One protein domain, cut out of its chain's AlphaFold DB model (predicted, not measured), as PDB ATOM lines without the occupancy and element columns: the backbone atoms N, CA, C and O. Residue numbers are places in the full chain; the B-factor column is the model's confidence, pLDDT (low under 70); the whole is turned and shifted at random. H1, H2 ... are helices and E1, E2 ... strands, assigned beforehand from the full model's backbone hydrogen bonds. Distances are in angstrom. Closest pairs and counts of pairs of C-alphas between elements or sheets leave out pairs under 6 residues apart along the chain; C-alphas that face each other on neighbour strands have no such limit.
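AT A GLANCE: This is residues 148 to 253 of the 255 residues of an uncharacterized protein of Nitrospirae bacterium CG17_big_fil_post_rev_8_21_14_2_50_50_9 (UniProt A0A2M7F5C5). One strongly twisted, branched sheet folds over on itself like a flattened barrel left open between E4 and E5. The meander E5 to E9, each strand the antiparallel neighbour of the one before, makes a broad wall; beside E9, the long strand E1 bends, and its first residues with E3 and E4 lie over part of one face of that wall. The short strand E2 and the small helix H1 lie at the end farthest from the mean of the C-alphas. The printed part has 106 residues with one named helix and nine named strands, in the order E1 E2 H1 E3 E4 E5 E6 E7 E8 E9 along the chain; strands hold 53 of the 57 residues in named elements, the class is mostly strand, and the neighbour strands are antiparallel. It is compact, with a radius of gyration of the C-alphas of 13.2 A, and spans 34 by 32 by 25 A.

HOW THE PARTS SIT: E5, residues 200 to 206, is an edge strand and forms a hairpin with E6, residues 213 to 218, where N 204 and O 214 are 2.8 A apart. E7, residues 223 to 228, lies on the other side of E6, with N 217 and O 224 at 2.8 A. E8, residues 237 to 242, follows beside E7, with N 227 and O 240 at 2.8 A. E9, residues 249 to 253, forms a hairpin with E8, with N 241 and O 250 at 2.8 A. E1, residues 148 to 159, is antiparallel to E9, with N 154 and O 251 at 2.9 A, and bends by 71 degrees at residue 154. Its pairing is staggered: residues 148 to 152 pair with E3, residues 178 to 182, with N 151 and O 179 at 2.8 A. Residues 157 to 159 pair with the edge strand E2, residues 165 to 167, with N 158 and O 166 at 2.8 A. E3 and E2 lie on one side of E1, E9 on the other side. The edge strand E4, residues 188 to 190, forms a hairpin with E3, with N 180 and O 189 at 2.8 A. E4 and E5 are apart. H1, residues 171 to 174, is on the sheet over E1, at a height over the sheet of 7.6 A; their closest C-alphas, those of Val 156 and Glu 171, are 4.9 A apart. H1 is too short for an O i to N i+4 pair, and its one O i to N i+3 pair is not within hydrogen-bond range.

IN THESE COORDINATES: E1 runs 28.9 A from C-alpha 148 at (150.469, 141.315, 149.623) to C-alpha 159 at (162.263, 121.719, 167.227). E6 measures 17.1 A, and E5, E7 and E8 16.8 A each. E3 and E9 measure 13.7 A each, and E9 ends at C-alpha 253 at (162.010, 139.157, 156.065).

THE WHOLE: The C-alphas farthest apart, those of Asp 162 and Thr 184, are 37.6 A apart. The printed part has no cut and no long link. Mean pLDDT of the printed part is 93.7; residues 245 to 246 are under 70.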
ATOM      1  N   SER A 148     149.648 142.504 149.422       91.81
ATOM      2  CA  SER A 148     150.469 141.315 149.623       91.81
ATOM      3  C   SER A 148     151.861 141.633 150.148       91.81
ATOM      4  O   SER A 148     152.451 142.641 149.783       91.81
ATOM      5  N   TYR A 149     152.398 140.731 150.960       94.38
ATOM      6  CA  TYR A 149     153.796 140.752 151.365       94.38
ATOM      7  C   TYR A 149     154.638 139.947 150.388       94.38
ATOM      8  O   TYR A 149     154.228 138.854 150.001       94.38
ATOM      9  N   THR A 150     155.837 140.424 150.070       94.12
ATOM     10  CA  THR A 150     156.880 139.606 149.438       94.12
ATOM     11  C   THR A 150     157.927 139.250 150.479       94.12
ATOM     12  O   THR A 150     158.562 140.137 151.044       94.12
ATOM     13  N   CYS A 151     158.099 137.959 150.740       96.38
ATOM     14  CA  CYS A 151     158.927 137.440 151.817       96.38
ATOM     15  C   CYS A 151     160.104 136.627 151.276       96.38
ATOM     16  O   CYS A 151     159.958 135.906 150.293       96.38
ATOM     17  N   GLU A 152     161.250 136.726 151.945       97.19
ATOM     18  CA  GLU A 152     162.465 135.954 151.692       97.19
ATOM     19  C   GLU A 152     162.838 135.154 152.942       97.19
ATOM     20  O   GLU A 152     162.890 135.692 154.054       97.19
ATOM     21  N   VAL A 153     163.098 133.862 152.760       97.19
ATOM     22  CA  VAL A 153     163.492 132.950 153.836       97.19
ATOM     23  C   VAL A 153     164.956 133.173 154.202       97.19
ATOM     24  O   VAL A 153     165.838 133.052 153.357       97.19
ATOM     25  N   ILE A 154     165.230 133.424 155.482       98.00
ATOM     26  CA  ILE A 154     166.597 133.596 155.992       98.00
ATOM     27  C   ILE A 154     167.080 132.335 156.709       98.00
ATOM     28  O   ILE A 154     168.223 131.928 156.491       98.00
ATOM     29  N   HIS A 155     166.217 131.722 157.529       97.56
ATOM     30  CA  HIS A 155     166.533 130.507 158.279       97.56
ATOM     31  C   HIS A 155     165.333 129.570 158.420       97.56
ATOM     32  O   HIS A 155     164.187 130.016 158.506       97.56
ATOM     33  N   VAL A 156     165.622 128.280 158.531       96.19
ATOM     34  CA  VAL A 156     164.691 127.175 158.718       96.19
ATOM     35  C   VAL A 156     165.189 126.304 159.866       96.19
ATOM     36  O   VAL A 156     166.308 125.790 159.846       96.19
ATOM     37  N   PHE A 157     164.340 126.119 160.869       95.94
ATOM     38  CA  PHE A 157     164.663 125.426 162.108       95.94
ATOM     39  C   PHE A 157     163.751 124.225 162.345       95.94
ATOM     40  O   PHE A 157     162.580 124.230 161.968       95.94
ATOM     41  N   SER A 158     164.270 123.227 163.049       94.12
ATOM     42  CA  SER A 158     163.510 122.121 163.626       94.12
ATOM     43  C   SER A 158     163.474 122.259 165.151       94.12
ATOM     44  O   SER A 158     164.425 122.756 165.753       94.12
ATOM     45  N   LEU A 159     162.374 121.823 165.772       92.19
ATOM     46  CA  LEU A 159     162.263 121.719 167.227       92.19
ATOM     47  C   LEU A 159     162.752 120.336 167.664       92.19
ATOM     48  O   LEU A 159     162.216 119.320 167.218       92.19
ATOM     49  N   THR A 160     163.754 120.296 168.531       92.81
ATOM     50  CA  THR A 160     164.332 119.058 169.069       92.81
ATOM     51  C   THR A 160     163.527 118.520 170.260       92.81
ATOM     52  O   THR A 160     162.641 119.183 170.807       92.81
ATOM     53  N   SER A 161     163.854 117.306 170.721       95.06
ATOM     54  CA  SER A 161     163.196 116.676 171.878       95.06
ATOM     55  C   SER A 161     163.438 117.389 173.211       95.06
ATOM     56  O   SER A 161     162.660 117.203 174.141       95.06
ATOM     57  N   ASP A 162     164.502 118.186 173.325       96.31
ATOM     58  CA  ASP A 162     164.805 119.005 174.507       96.31
ATOM     59  C   ASP A 162     164.243 120.435 174.406       96.31
ATOM     60  O   ASP A 162     164.583 121.296 175.216       96.31
ATOM     61  N   ALA A 163     163.350 120.672 173.436       93.31
ATOM     62  CA  ALA A 163     162.717 121.957 173.148       93.31
ATOM     63  C   ALA A 163     163.692 123.076 172.725       93.31
ATOM     64  O   ALA A 163     163.370 124.260 172.857       93.31
ATOM     65  N   SER A 164     164.863 122.718 172.190       95.50
ATOM     66  CA  SER A 164     165.783 123.655 171.543       95.50
ATOM     67  C   SER A 164     165.527 123.757 170.029       95.50
ATOM     68  O   SER A 164     164.755 122.991 169.447       95.50
ATOM     69  N   LEU A 165     166.115 124.776 169.393       95.00
ATOM     70  CA  LEU A 165     166.035 124.979 167.947       95.00
ATOM     71  C   LEU A 165     167.377 124.649 167.306       95.00
ATOM     72  O   LEU A 165     168.407 125.196 167.699       95.00
ATOM     73  N   GLU A 166     167.339 123.825 166.266       95.94
ATOM     74  CA  GLU A 166     168.484 123.532 165.407       95.94
ATOM     75  C   GLU A 166     168.148 123.826 163.946       95.94
ATOM     76  O   GLU A 166     166.974 123.881 163.575       95.94
ATOM     77  N   PHE A 167     169.160 124.028 163.099       96.00
ATOM     78  CA  PHE A 167     168.919 124.180 161.665       96.00
ATOM     79  C   PHE A 167     168.291 122.911 161.097       96.00
ATOM     80  O   PHE A 167     168.783 121.803 161.304       96.00
ATOM     81  N   SER A 168     167.205 123.089 160.354       93.75
ATOM     82  CA  SER A 168     166.523 121.984 159.697       93.75
ATOM     83  C   SER A 168     167.352 121.451 158.529       93.75
ATOM     84  O   SER A 168     168.104 122.193 157.893       93.75
ATOM     85  N   ALA A 169     167.130 120.189 158.155       93.81
ATOM     86  CA  ALA A 169     167.652 119.633 156.905       93.81
ATOM     87  C   ALA A 169     167.220 120.458 155.672       93.81
ATOM     88  O   ALA A 169     167.935 120.491 154.674       93.81
ATOM     89  N   TRP A 170     166.095 121.175 155.777       93.12
ATOM     90  CA  TRP A 170     165.549 122.049 154.736       93.12
ATOM     91  C   TRP A 170     166.213 123.436 154.647       93.12
ATOM     92  O   TRP A 170     165.922 124.174 153.707       93.12
ATOM     93  N   GLU A 171     167.115 123.812 155.570       94.69
ATOM     94  CA  GLU A 171     167.818 125.114 155.545       94.69
ATOM     95  C   GLU A 171     168.495 125.352 154.192       94.69
ATOM     96  O   GLU A 171     168.378 126.433 153.617       94.69
ATOM     97  N   LYS A 172     169.174 124.334 153.649       94.62
ATOM     98  CA  LYS A 172     169.927 124.457 152.394       94.62
ATOM     99  C   LYS A 172     169.027 124.722 151.185       94.62
ATOM    100  O   LYS A 172     169.439 125.446 150.284       94.62
ATOM    101  N   ASP A 173     167.836 124.134 151.174       93.06
ATOM    102  CA  ASP A 173     166.937 124.186 150.022       93.06
ATOM    103  C   ASP A 173     166.064 125.441 150.039       93.06
ATOM    104  O   ASP A 173     165.700 125.964 148.988       93.06
ATOM    105  N   PHE A 174     165.704 125.924 151.231       93.88
ATOM    106  CA  PHE A 174     164.732 127.009 151.372       93.88
ATOM    107  C   PHE A 174     165.371 128.367 151.634       93.88
ATOM    108  O   PHE A 174     164.747 129.386 151.346       93.88
ATOM    109  N   LYS A 175     166.597 128.432 152.154       95.88
ATOM    110  CA  LYS A 175     167.270 129.711 152.395       95.88
ATOM    111  C   LYS A 175     167.447 130.520 151.109       95.88
ATOM    112  O   LYS A 175     167.927 130.011 150.101       95.88
ATOM    113  N   GLY A 176     167.083 131.799 151.167       95.94
ATOM    114  CA  GLY A 176     167.119 132.736 150.040       95.94
ATOM    115  C   GLY A 176     165.953 132.585 149.059       95.94
ATOM    116  O   GLY A 176     165.838 133.371 148.121       95.94
ATOM    117  N   SER A 177     165.073 131.599 149.251       95.00
ATOM    118  CA  SER A 177     163.850 131.485 148.455       95.00
ATOM    119  C   SER A 177     162.845 132.576 148.827       95.00
ATOM    120  O   SER A 177     162.844 133.088 149.953       95.00
ATOM    121  N   SER A 178     161.961 132.905 147.884       95.25
ATOM    122  CA  SER A 178     160.914 133.903 148.076       95.25
ATOM    123  C   SER A 178     159.505 133.345 147.883       95.25
ATOM    124  O   SER A 178     159.267 132.371 147.161       95.25
ATOM    125  N   PHE A 179     158.553 133.978 148.561       94.88
ATOM    126  CA  PHE A 179     157.127 133.694 148.456       94.88
ATOM    127  C   PHE A 179     156.306 134.957 148.729       94.88
ATOM    128  O   PHE A 179     156.806 135.950 149.257       94.88
ATOM    129  N   THR A 180     155.028 134.916 148.373       95.06
ATOM    130  CA  THR A 180     154.084 136.019 148.543       95.06
ATOM    131  C   THR A 180     152.967 135.613 149.490       95.06
ATOM    132  O   THR A 180     152.478 134.486 149.424       95.06
ATOM    133  N   VAL A 181     152.543 136.536 150.351       96.12
ATOM    134  CA  VAL A 181     151.442 136.339 151.303       96.12
ATOM    135  C   VAL A 181     150.360 137.372 151.036       96.12
ATOM    136  O   VAL A 181     150.596 138.569 151.162       96.12
ATOM    137  N   SER A 182     149.155 136.927 150.708       93.94
ATOM    138  CA  SER A 182     148.004 137.802 150.493       93.94
ATOM    139  C   SER A 182     147.521 138.425 151.806       93.94
ATOM    140  O   SER A 182     147.162 137.726 152.756       93.94
ATOM    141  N   ARG A 183     147.434 139.758 151.842       93.88
ATOM    142  CA  ARG A 183     146.874 140.532 152.965       93.88
ATOM    143  C   ARG A 183     145.348 140.502 153.007       93.88
ATOM    144  O   ARG A 183     144.762 141.006 153.963       93.88
ATOM    145  N   THR A 184     144.695 139.936 151.990       91.62
ATOM    146  CA  THR A 184     143.227 139.886 151.901       91.62
ATOM    147  C   THR A 184     142.644 138.577 152.423       91.62
ATOM    148  O   THR A 184     141.610 138.600 153.089       91.62
ATOM    149  N   ASP A 185     143.322 137.451 152.193       93.31
ATOM    150  CA  ASP A 185     142.841 136.114 152.566       93.31
ATOM    151  C   ASP A 185     143.905 135.206 153.210       93.31
ATOM    152  O   ASP A 185     143.597 134.077 153.605       93.31
ATOM    153  N   GLY A 186     145.141 135.690 153.366       95.38
ATOM    154  CA  GLY A 186     146.226 134.952 154.009       95.38
ATOM    155  C   GLY A 186     146.818 133.825 153.165       95.38
ATOM    156  O   GLY A 186     147.609 133.045 153.694       95.38
ATOM    157  N   LYS A 187     146.448 133.708 151.881       95.50
ATOM    158  CA  LYS A 187     147.027 132.701 150.983       95.50
ATOM    159  C   LYS A 187     148.506 132.960 150.749       95.50
ATOM    160  O   LYS A 187     148.916 134.104 150.555       95.50
ATOM    161  N   ILE A 188     149.279 131.881 150.710       95.00
ATOM    162  CA  ILE A 188     150.705 131.898 150.413       95.00
ATOM    163  C   ILE A 188     150.946 131.235 149.060       95.00
ATOM    164  O   ILE A 188     150.555 130.086 148.833       95.00
ATOM    165  N   THR A 189     151.610 131.963 148.166       91.38
ATOM    166  CA  THR A 189     152.029 131.491 146.842       91.38
ATOM    167  C   THR A 189     153.538 131.602 146.715       91.38
ATOM    168  O   THR A 189     154.108 132.636 147.045       91.38
ATOM    169  N   GLY A 190     154.196 130.570 146.203       87.56
ATOM    170  CA  GLY A 190     155.649 130.548 146.061       87.56
ATOM    171  C   GLY A 190     156.187 129.130 146.160       87.56
ATOM    172  O   GLY A 190     155.420 128.170 146.239       87.56
ATOM    173  N   GLN A 191     157.512 129.009 146.142       80.44
ATOM    174  CA  GLN A 191     158.181 127.709 146.251       80.44
ATOM    175  C   GLN A 191     158.163 127.168 147.683       80.44
ATOM    176  O   GLN A 191     158.117 125.957 147.883       80.44
ATOM    177  N   VAL A 192     158.163 128.063 148.673       85.31
ATOM    178  CA  VAL A 192     158.236 127.723 150.094       85.31
ATOM    179  C   VAL A 192     156.939 128.126 150.786       85.31
ATOM    180  O   VAL A 192     156.381 129.185 150.504       85.31
ATOM    181  N   LEU A 193     156.448 127.249 151.669       87.75
ATOM    182  CA  LEU A 193     155.192 127.409 152.414       87.75
ATOM    183  C   LEU A 193     153.910 127.541 151.553       87.75
ATOM    184  O   LEU A 193     153.004 128.271 151.964       87.75
ATOM    185  N   PRO A 194     153.756 126.887 150.384       91.75
ATOM    186  CA  PRO A 194     152.573 127.105 149.553       91.75
ATOM    187  C   PRO A 194     151.294 126.620 150.246       91.75
ATOM    188  O   PRO A 194     151.227 125.503 150.755       91.75
ATOM    189  N   THR A 195     150.229 127.420 150.185       92.62
ATOM    190  CA  THR A 195     148.906 127.040 150.721       92.62
ATOM    191  C   THR A 195     147.923 126.634 149.627       92.62
ATOM    192  O   THR A 195     146.716 126.659 149.845       92.62
ATOM    193  N   LEU A 196     148.411 126.281 148.432       89.00
ATOM    194  CA  LEU A 196     147.564 125.938 147.281       89.00
ATOM    195  C   LEU A 196     146.673 124.713 147.547       89.00
ATOM    196  O   LEU A 196     145.561 124.643 147.035       89.00
ATOM    197  N   LEU A 197     147.160 123.767 148.353       90.81
ATOM    198  CA  LEU A 197     146.448 122.534 148.707       90.81
ATOM    199  C   LEU A 197     145.692 122.634 150.043       90.81
ATOM    200  O   LEU A 197     145.153 121.633 150.516       90.81
ATOM    201  N   ALA A 198     145.659 123.813 150.667       93.56
ATOM    202  CA  ALA A 198     144.906 124.010 151.896       93.56
ATOM    203  C   ALA A 198     143.399 123.918 151.612       93.56
ATOM    204  O   ALA A 198     142.903 124.463 150.626       93.56
ATOM    205  N   LYS A 199     142.650 123.278 152.515       96.56
ATOM    206  CA  LYS A 199     141.180 123.257 152.489       96.56
ATOM    207  C   LYS A 199     140.605 124.654 152.693       96.56
ATOM    208  O   LYS A 199     139.566 124.982 152.128       96.56
ATOM    209  N   SER A 200     141.261 125.470 153.518       96.81
ATOM    210  CA  SER A 200     140.909 126.878 153.696       96.81
ATOM    211  C   SER A 200     142.101 127.711 154.160       96.81
ATOM    212  O   SER A 200     143.040 127.196 154.767       96.81
ATOM    213  N   THR A 201     142.045 129.016 153.903       97.25
ATOM    214  CA  THR A 201     142.953 130.012 154.480       97.25
ATOM    215  C   THR A 201     142.134 131.128 155.104       97.25
ATOM    216  O   THR A 201     141.062 131.479 154.605       97.25
ATOM    217  N   ARG A 202     142.613 131.689 156.213       96.75
ATOM    218  CA  ARG A 202     141.982 132.857 156.830       96.75
ATOM    219  C   ARG A 202     142.990 133.725 157.558       96.75
ATOM    220  O   ARG A 202     143.953 133.239 158.153       96.75
ATOM    221  N   ILE A 203     142.700 135.018 157.577       97.94
ATOM    222  CA  ILE A 203     143.431 135.993 158.377       97.94
ATOM    223  C   ILE A 203     142.878 135.968 159.800       97.94
ATOM    224  O   ILE A 203     141.679 136.136 160.013       97.94
ATOM    225  N   ILE A 204     143.769 135.771 160.769       97.38
ATOM    226  CA  ILE A 204     143.475 135.855 162.203       97.38
ATOM    227  C   ILE A 204     143.657 137.301 162.679       97.38
ATOM    228  O   ILE A 204     142.851 137.805 163.455       97.38
ATOM    229  N   ASN A 205     144.706 137.976 162.202       96.88
ATOM    230  CA  ASN A 205     144.975 139.378 162.502       96.88
ATOM    231  C   ASN A 205     145.462 140.091 161.237       96.88
ATOM    232  O   ASN A 205     146.385 139.613 160.582       96.88
ATOM    233  N   LYS A 206     144.850 141.227 160.888       93.25
ATOM    234  CA  LYS A 206     145.194 141.998 159.679       93.25
ATOM    235  C   LYS A 206     146.524 142.754 159.781       93.25
ATOM    236  O   LYS A 206     146.979 143.272 158.765       93.25
ATOM    237  N   GLY A 207     147.133 142.788 160.966       92.44
ATOM    238  CA  GLY A 207     148.336 143.568 161.228       92.44
ATOM    239  C   GLY A 207     148.034 145.055 161.400       92.44
ATOM    240  O   GLY A 207     147.020 145.576 160.929       92.44
ATOM    241  N   SER A 208     148.882 145.727 162.170       92.00
ATOM    242  CA  SER A 208     148.868 147.177 162.324       92.00
ATOM    243  C   SER A 208     150.226 147.668 162.834       92.00
ATOM    244  O   SER A 208     151.152 146.894 163.066       92.00
ATOM    245  N   LYS A 209     150.343 148.972 163.103       91.50
ATOM    246  CA  LYS A 209     151.512 149.530 163.807       91.50
ATOM    247  C   LYS A 209     151.683 148.992 165.236       91.50
ATOM    248  O   LYS A 209     152.730 149.204 165.834       91.50
ATOM    249  N   GLU A 210     150.671 148.316 165.770       94.56
ATOM    250  CA  GLU A 210     150.628 147.796 167.140       94.56
ATOM    251  C   GLU A 210     150.564 146.264 167.180       94.56
ATOM    252  O   GLU A 210     150.878 145.668 168.205       94.56
ATOM    253  N   ASN A 211     150.179 145.612 166.076       95.38
ATOM    254  CA  ASN A 211     149.919 144.175 166.030       95.38
ATOM    255  C   ASN A 211     150.585 143.509 164.825       95.38
ATOM    256  O   ASN A 211     150.684 144.096 163.753       95.38
ATOM    257  N   SER A 212     150.975 142.244 164.967       97.31
ATOM    258  CA  SER A 212     151.428 141.432 163.835       97.31
ATOM    259  C   SER A 212     150.273 141.066 162.901       97.31
ATOM    260  O   SER A 212     149.162 140.778 163.358       97.31
ATOM    261  N   PHE A 213     150.552 140.978 161.603       97.88
ATOM    262  CA  PHE A 213     149.691 140.244 160.681       97.88
ATOM    263  C   PHE A 213     149.811 138.748 160.978       97.88
ATOM    264  O   PHE A 213     150.917 138.250 161.190       97.88
ATOM    265  N   LYS A 214     148.683 138.033 161.010       98.38
ATOM    266  CA  LYS A 214     148.628 136.590 161.260       98.38
ATOM    267  C   LYS A 214     147.629 135.922 160.335       98.38
ATOM    268  O   LYS A 214     146.467 136.332 160.289       98.38
ATOM    269  N   ALA A 215     148.046 134.844 159.687       98.12
ATOM    270  CA  ALA A 215     147.173 134.005 158.877       98.12
ATOM    271  C   ALA A 215     147.387 132.523 159.195       98.12
ATOM    272  O   ALA A 215     148.470 132.114 159.618       98.12
ATOM    273  N   VAL A 216     146.333 131.735 158.995       97.75
ATOM    274  CA  VAL A 216     146.356 130.278 159.133       97.75
ATOM    275  C   VAL A 216     145.797 129.625 157.878       97.75
ATOM    276  O   VAL A 216     144.791 130.080 157.326       97.75
ATOM    277  N   ALA A 217     146.445 128.547 157.459       97.38
ATOM    278  CA  ALA A 217     145.971 127.636 156.437       97.38
ATOM    279  C   ALA A 217     145.651 126.281 157.077       97.38
ATOM    280  O   ALA A 217     146.460 125.731 157.823       97.38
ATOM    281  N   ASP A 218     144.452 125.779 156.802       96.50
ATOM    282  CA  ASP A 218     143.929 124.503 157.282       96.50
ATOM    283  C   ASP A 218     144.015 123.475 156.156       96.50
ATOM    284  O   ASP A 218     143.409 123.663 155.100       96.50
ATOM    285  N   PHE A 219     144.747 122.388 156.376       94.25
ATOM    286  CA  PHE A 219     144.870 121.282 155.427       94.25
ATOM    287  C   PHE A 219     144.064 120.042 155.860       94.25
ATOM    288  O   PHE A 219     144.020 119.039 155.149       94.25
ATOM    289  N   GLY A 220     143.333 120.126 156.972       94.25
ATOM    290  CA  GLY A 220     142.461 119.093 157.518       94.25
ATOM    291  C   GLY A 220     142.942 118.568 158.863       94.25
ATOM    292  O   GLY A 220     142.258 118.730 159.866       94.25
ATOM    293  N   ASP A 221     144.088 117.899 158.867       93.12
ATOM    294  CA  ASP A 221     144.733 117.310 160.047       93.12
ATOM    295  C   ASP A 221     145.939 118.127 160.534       93.12
ATOM    296  O   ASP A 221     146.459 117.900 161.626       93.12
ATOM    297  N   GLN A 222     146.374 119.093 159.730       93.00
ATOM    298  CA  GLN A 222     147.525 119.937 159.992       93.00
ATOM    299  C   GLN A 222     147.207 121.401 159.670       93.00
ATOM    300  O   GLN A 222     146.378 121.717 158.809       93.00
ATOM    301  N   TYR A 223     147.898 122.294 160.376       94.06
ATOM    302  CA  TYR A 223     147.776 123.736 160.212       94.06
ATOM    303  C   TYR A 223     149.135 124.344 159.907       94.06
ATOM    304  O   TYR A 223     150.134 124.007 160.540       94.06
ATOM    305  N   GLN A 224     149.143 125.295 158.983       96.06
ATOM    306  CA  GLN A 224     150.284 126.157 158.717       96.06
ATOM    307  C   GLN A 224     149.944 127.572 159.177       96.06
ATOM    308  O   GLN A 224     148.870 128.089 158.864       96.06
ATOM    309  N   VAL A 225     150.847 128.209 159.918       97.12
ATOM    310  CA  VAL A 225     150.640 129.559 160.467       97.12
ATOM    311  C   VAL A 225     151.770 130.461 160.015       97.12
ATOM    312  O   VAL A 225     152.923 130.039 160.014       97.12
ATOM    313  N   ILE A 226     151.452 131.708 159.679       98.00
ATOM    314  CA  ILE A 226     152.438 132.761 159.437       98.00
ATOM    315  C   ILE A 226     152.122 133.988 160.287       98.00
ATOM    316  O   ILE A 226     150.964 134.386 160.428       98.00
ATOM    317  N   GLU A 227     153.169 134.588 160.839       98.38
ATOM    318  CA  GLU A 227     153.145 135.848 161.560       98.38
ATOM    319  C   GLU A 227     154.168 136.813 160.954       98.38
ATOM    320  O   GLU A 227     155.351 136.491 160.874       98.38
ATOM    321  N   ILE A 228     153.724 138.015 160.584       98.25
ATOM    322  CA  ILE A 228     154.573 139.099 160.074       98.25
ATOM    323  C   ILE A 228     154.497 140.265 161.061       98.25
ATOM    324  O   ILE A 228     153.418 140.798 161.337       98.25
ATOM    325  N   GLN A 229     155.640 140.664 161.621       98.00
ATOM    326  CA  GLN A 229     155.723 141.621 162.729       98.00
ATOM    327  C   GLN A 229     155.599 143.078 162.250       98.00
ATOM    328  O   GLN A 229     156.561 143.848 162.281       98.00
ATOM    329  N   GLU A 230     154.402 143.475 161.809       94.50
ATOM    330  CA  GLU A 230     154.129 144.820 161.275       94.50
ATOM    331  C   GLU A 230     154.411 145.958 162.259       94.50
ATOM    332  O   GLU A 230     154.809 147.050 161.836       94.50
ATOM    333  N   PHE A 231     154.271 145.679 163.557       94.81
ATOM    334  CA  PHE A 231     154.521 146.625 164.642       94.81
ATOM    335  C   PHE A 231     155.973 147.127 164.692       94.81
ATOM    336  O   PHE A 231     156.260 148.162 165.298       94.81
ATOM    337  N   ARG A 232     156.919 146.426 164.049       94.75
ATOM    338  CA  ARG A 232     158.299 146.910 163.932       94.75
ATOM    339  C   ARG A 232     158.376 148.091 162.973       94.75
ATOM    340  O   ARG A 232     157.822 148.057 161.880       94.75
ATOM    341  N   LYS A 233     159.103 149.144 163.349       91.69
ATOM    342  CA  LYS A 233     159.346 150.300 162.469       91.69
ATOM    343  C   LYS A 233     160.189 149.893 161.249       91.69
ATOM    344  O   LYS A 233     161.044 149.023 161.366       91.69
ATOM    345  N   GLY A 234     159.973 150.567 160.119       90.88
ATOM    346  CA  GLY A 234     160.652 150.299 158.842       90.88
ATOM    347  C   GLY A 234     159.759 149.578 157.830       90.88
ATOM    348  O   GLY A 234     158.688 149.092 158.190       90.88
ATOM    349  N   GLU A 235     160.183 149.550 156.566       88.19
ATOM    350  CA  GLU A 235     159.466 148.868 155.475       88.19
ATOM    351  C   GLU A 235     159.635 147.346 155.549       88.19
ATOM    352  O   GLU A 235     158.686 146.606 155.335       88.19
ATOM    353  N   VAL A 236     160.823 146.879 155.943       94.88
ATOM    354  CA  VAL A 236     161.130 145.449 156.060       94.88
ATOM    355  C   VAL A 236     160.642 144.906 157.404       94.88
ATOM    356  O   VAL A 236     161.049 145.388 158.464       94.88
ATOM    357  N   LYS A 237     159.792 143.880 157.367       96.69
ATOM    358  CA  LYS A 237     159.172 143.255 158.542       96.69
ATOM    359  C   LYS A 237     159.693 141.835 158.734       96.69
ATOM    360  O   LYS A 237     159.635 141.054 157.791       96.69
ATOM    361  N   PRO A 238     160.164 141.446 159.927       98.31
ATOM    362  CA  PRO A 238     160.499 140.053 160.164       98.31
ATOM    363  C   PRO A 238     159.233 139.201 160.212       98.31
ATOM    364  O   PRO A 238     158.188 139.651 160.695       98.31
ATOM    365  N   PHE A 239     159.347 137.961 159.750       98.25
ATOM    366  CA  PHE A 239     158.284 136.973 159.850       98.25
ATOM    367  C   PHE A 239     158.767 135.684 160.507       98.25
ATOM    368  O   PHE A 239     159.955 135.351 160.491       98.25
ATOM    369  N   VAL A 240     157.804 134.950 161.050       98.00
ATOM    370  CA  VAL A 240     157.945 133.552 161.442       98.00
ATOM    371  C   VAL A 240     156.758 132.776 160.893       98.00
ATOM    372  O   VAL A 240     155.621 133.242 160.940       98.00
ATOM    373  N   ALA A 241     157.016 131.594 160.359       97.12
ATOM    374  CA  ALA A 241     155.996 130.674 159.906       97.12
ATOM    375  C   ALA A 241     156.276 129.275 160.447       97.12
ATOM    376  O   ALA A 241     157.424 128.857 160.562       97.12
ATOM    377  N   SER A 242     155.217 128.543 160.770       93.69
ATOM    378  CA  SER A 242     155.290 127.117 161.070       93.69
ATOM    379  C   SER A 242     154.730 126.364 159.877       93.69
ATOM    380  O   SER A 242     153.558 126.545 159.553       93.69
ATOM    381  N   SER A 243     155.586 125.585 159.212       82.31
ATOM    382  CA  SER A 243     155.268 124.839 157.993       82.31
ATOM    383  C   SER A 243     154.745 123.450 158.304       82.31
ATOM    384  O   SER A 243     155.275 122.745 159.165       82.31
ATOM    385  N   MET A 244     153.821 122.991 157.470       75.25
ATOM    386  CA  MET A 244     153.585 121.563 157.300       75.25
ATOM    387  C   MET A 244     154.731 120.916 156.505       75.25
ATOM    388  O   MET A 244     155.439 121.600 155.767       75.25
ATOM    389  N   GLY A 245     154.945 119.606 156.648       67.94
ATOM    390  CA  GLY A 245     155.913 118.870 155.816       67.94
ATOM    391  C   GLY A 245     157.370 118.865 156.300       67.94
ATOM    392  O   GLY A 245     158.274 118.613 155.511       67.94
ATOM    393  N   GLY A 246     157.623 119.119 157.587       67.06
ATOM    394  CA  GLY A 246     158.939 118.880 158.201       67.06
ATOM    395  C   GLY A 246     159.960 120.014 158.071       67.06
ATOM    396  O   GLY A 246     161.016 119.933 158.690       67.06
ATOM    397  N   ALA A 247     159.640 121.099 157.358       74.00
ATOM    398  CA  ALA A 247     160.448 122.325 157.379       74.00
ATOM    399  C   ALA A 247     160.423 123.035 158.747       74.00
ATOM    400  O   ALA A 247     161.256 123.891 159.010       74.00
ATOM    401  N   GLY A 248     159.496 122.666 159.637       87.44
ATOM    402  CA  GLY A 248     159.469 123.151 161.014       87.44
ATOM    403  C   GLY A 248     159.127 124.638 161.093       87.44
ATOM    404  O   GLY A 248     158.005 125.038 160.775       87.44
ATOM    405  N   ILE A 249     160.081 125.444 161.552       95.62
ATOM    406  CA  ILE A 249     159.941 126.880 161.797       95.62
ATOM    407  C   ILE A 249     160.769 127.641 160.763       95.62
ATOM    408  O   ILE A 249     161.994 127.601 160.775       95.62
ATOM    409  N   VAL A 250     160.098 128.384 159.894       96.62
ATOM    410  CA  VAL A 250     160.714 129.219 158.860       96.62
ATOM    411  C   VAL A 250     160.716 130.667 159.335       96.62
ATOM    412  O   VAL A 250     159.692 131.181 159.779       96.62
ATOM    413  N   THR A 251     161.849 131.348 159.233       97.88
ATOM    414  CA  THR A 251     161.991 132.763 159.598       97.88
ATOM    415  C   THR A 251     162.629 133.548 158.466       97.88
ATOM    416  O   THR A 251     163.421 133.017 157.681       97.88
ATOM    417  N   GLY A 252     162.305 134.832 158.383       97.88
ATOM    418  CA  GLY A 252     162.891 135.689 157.369       97.88
ATOM    419  C   GLY A 252     162.345 137.102 157.387       97.88
ATOM    420  O   GLY A 252     161.931 137.602 158.436       97.88
ATOM    421  N   LEU A 253     162.371 137.752 156.227       98.06
ATOM    422  CA  LEU A 253     162.010 139.157 156.065       98.06
ATOM    423  C   LEU A 253     160.956 139.319 154.969       98.06
ATOM    424  O   LEU A 253     161.073 138.711 153.914       98.06
TER     425      LEU A 253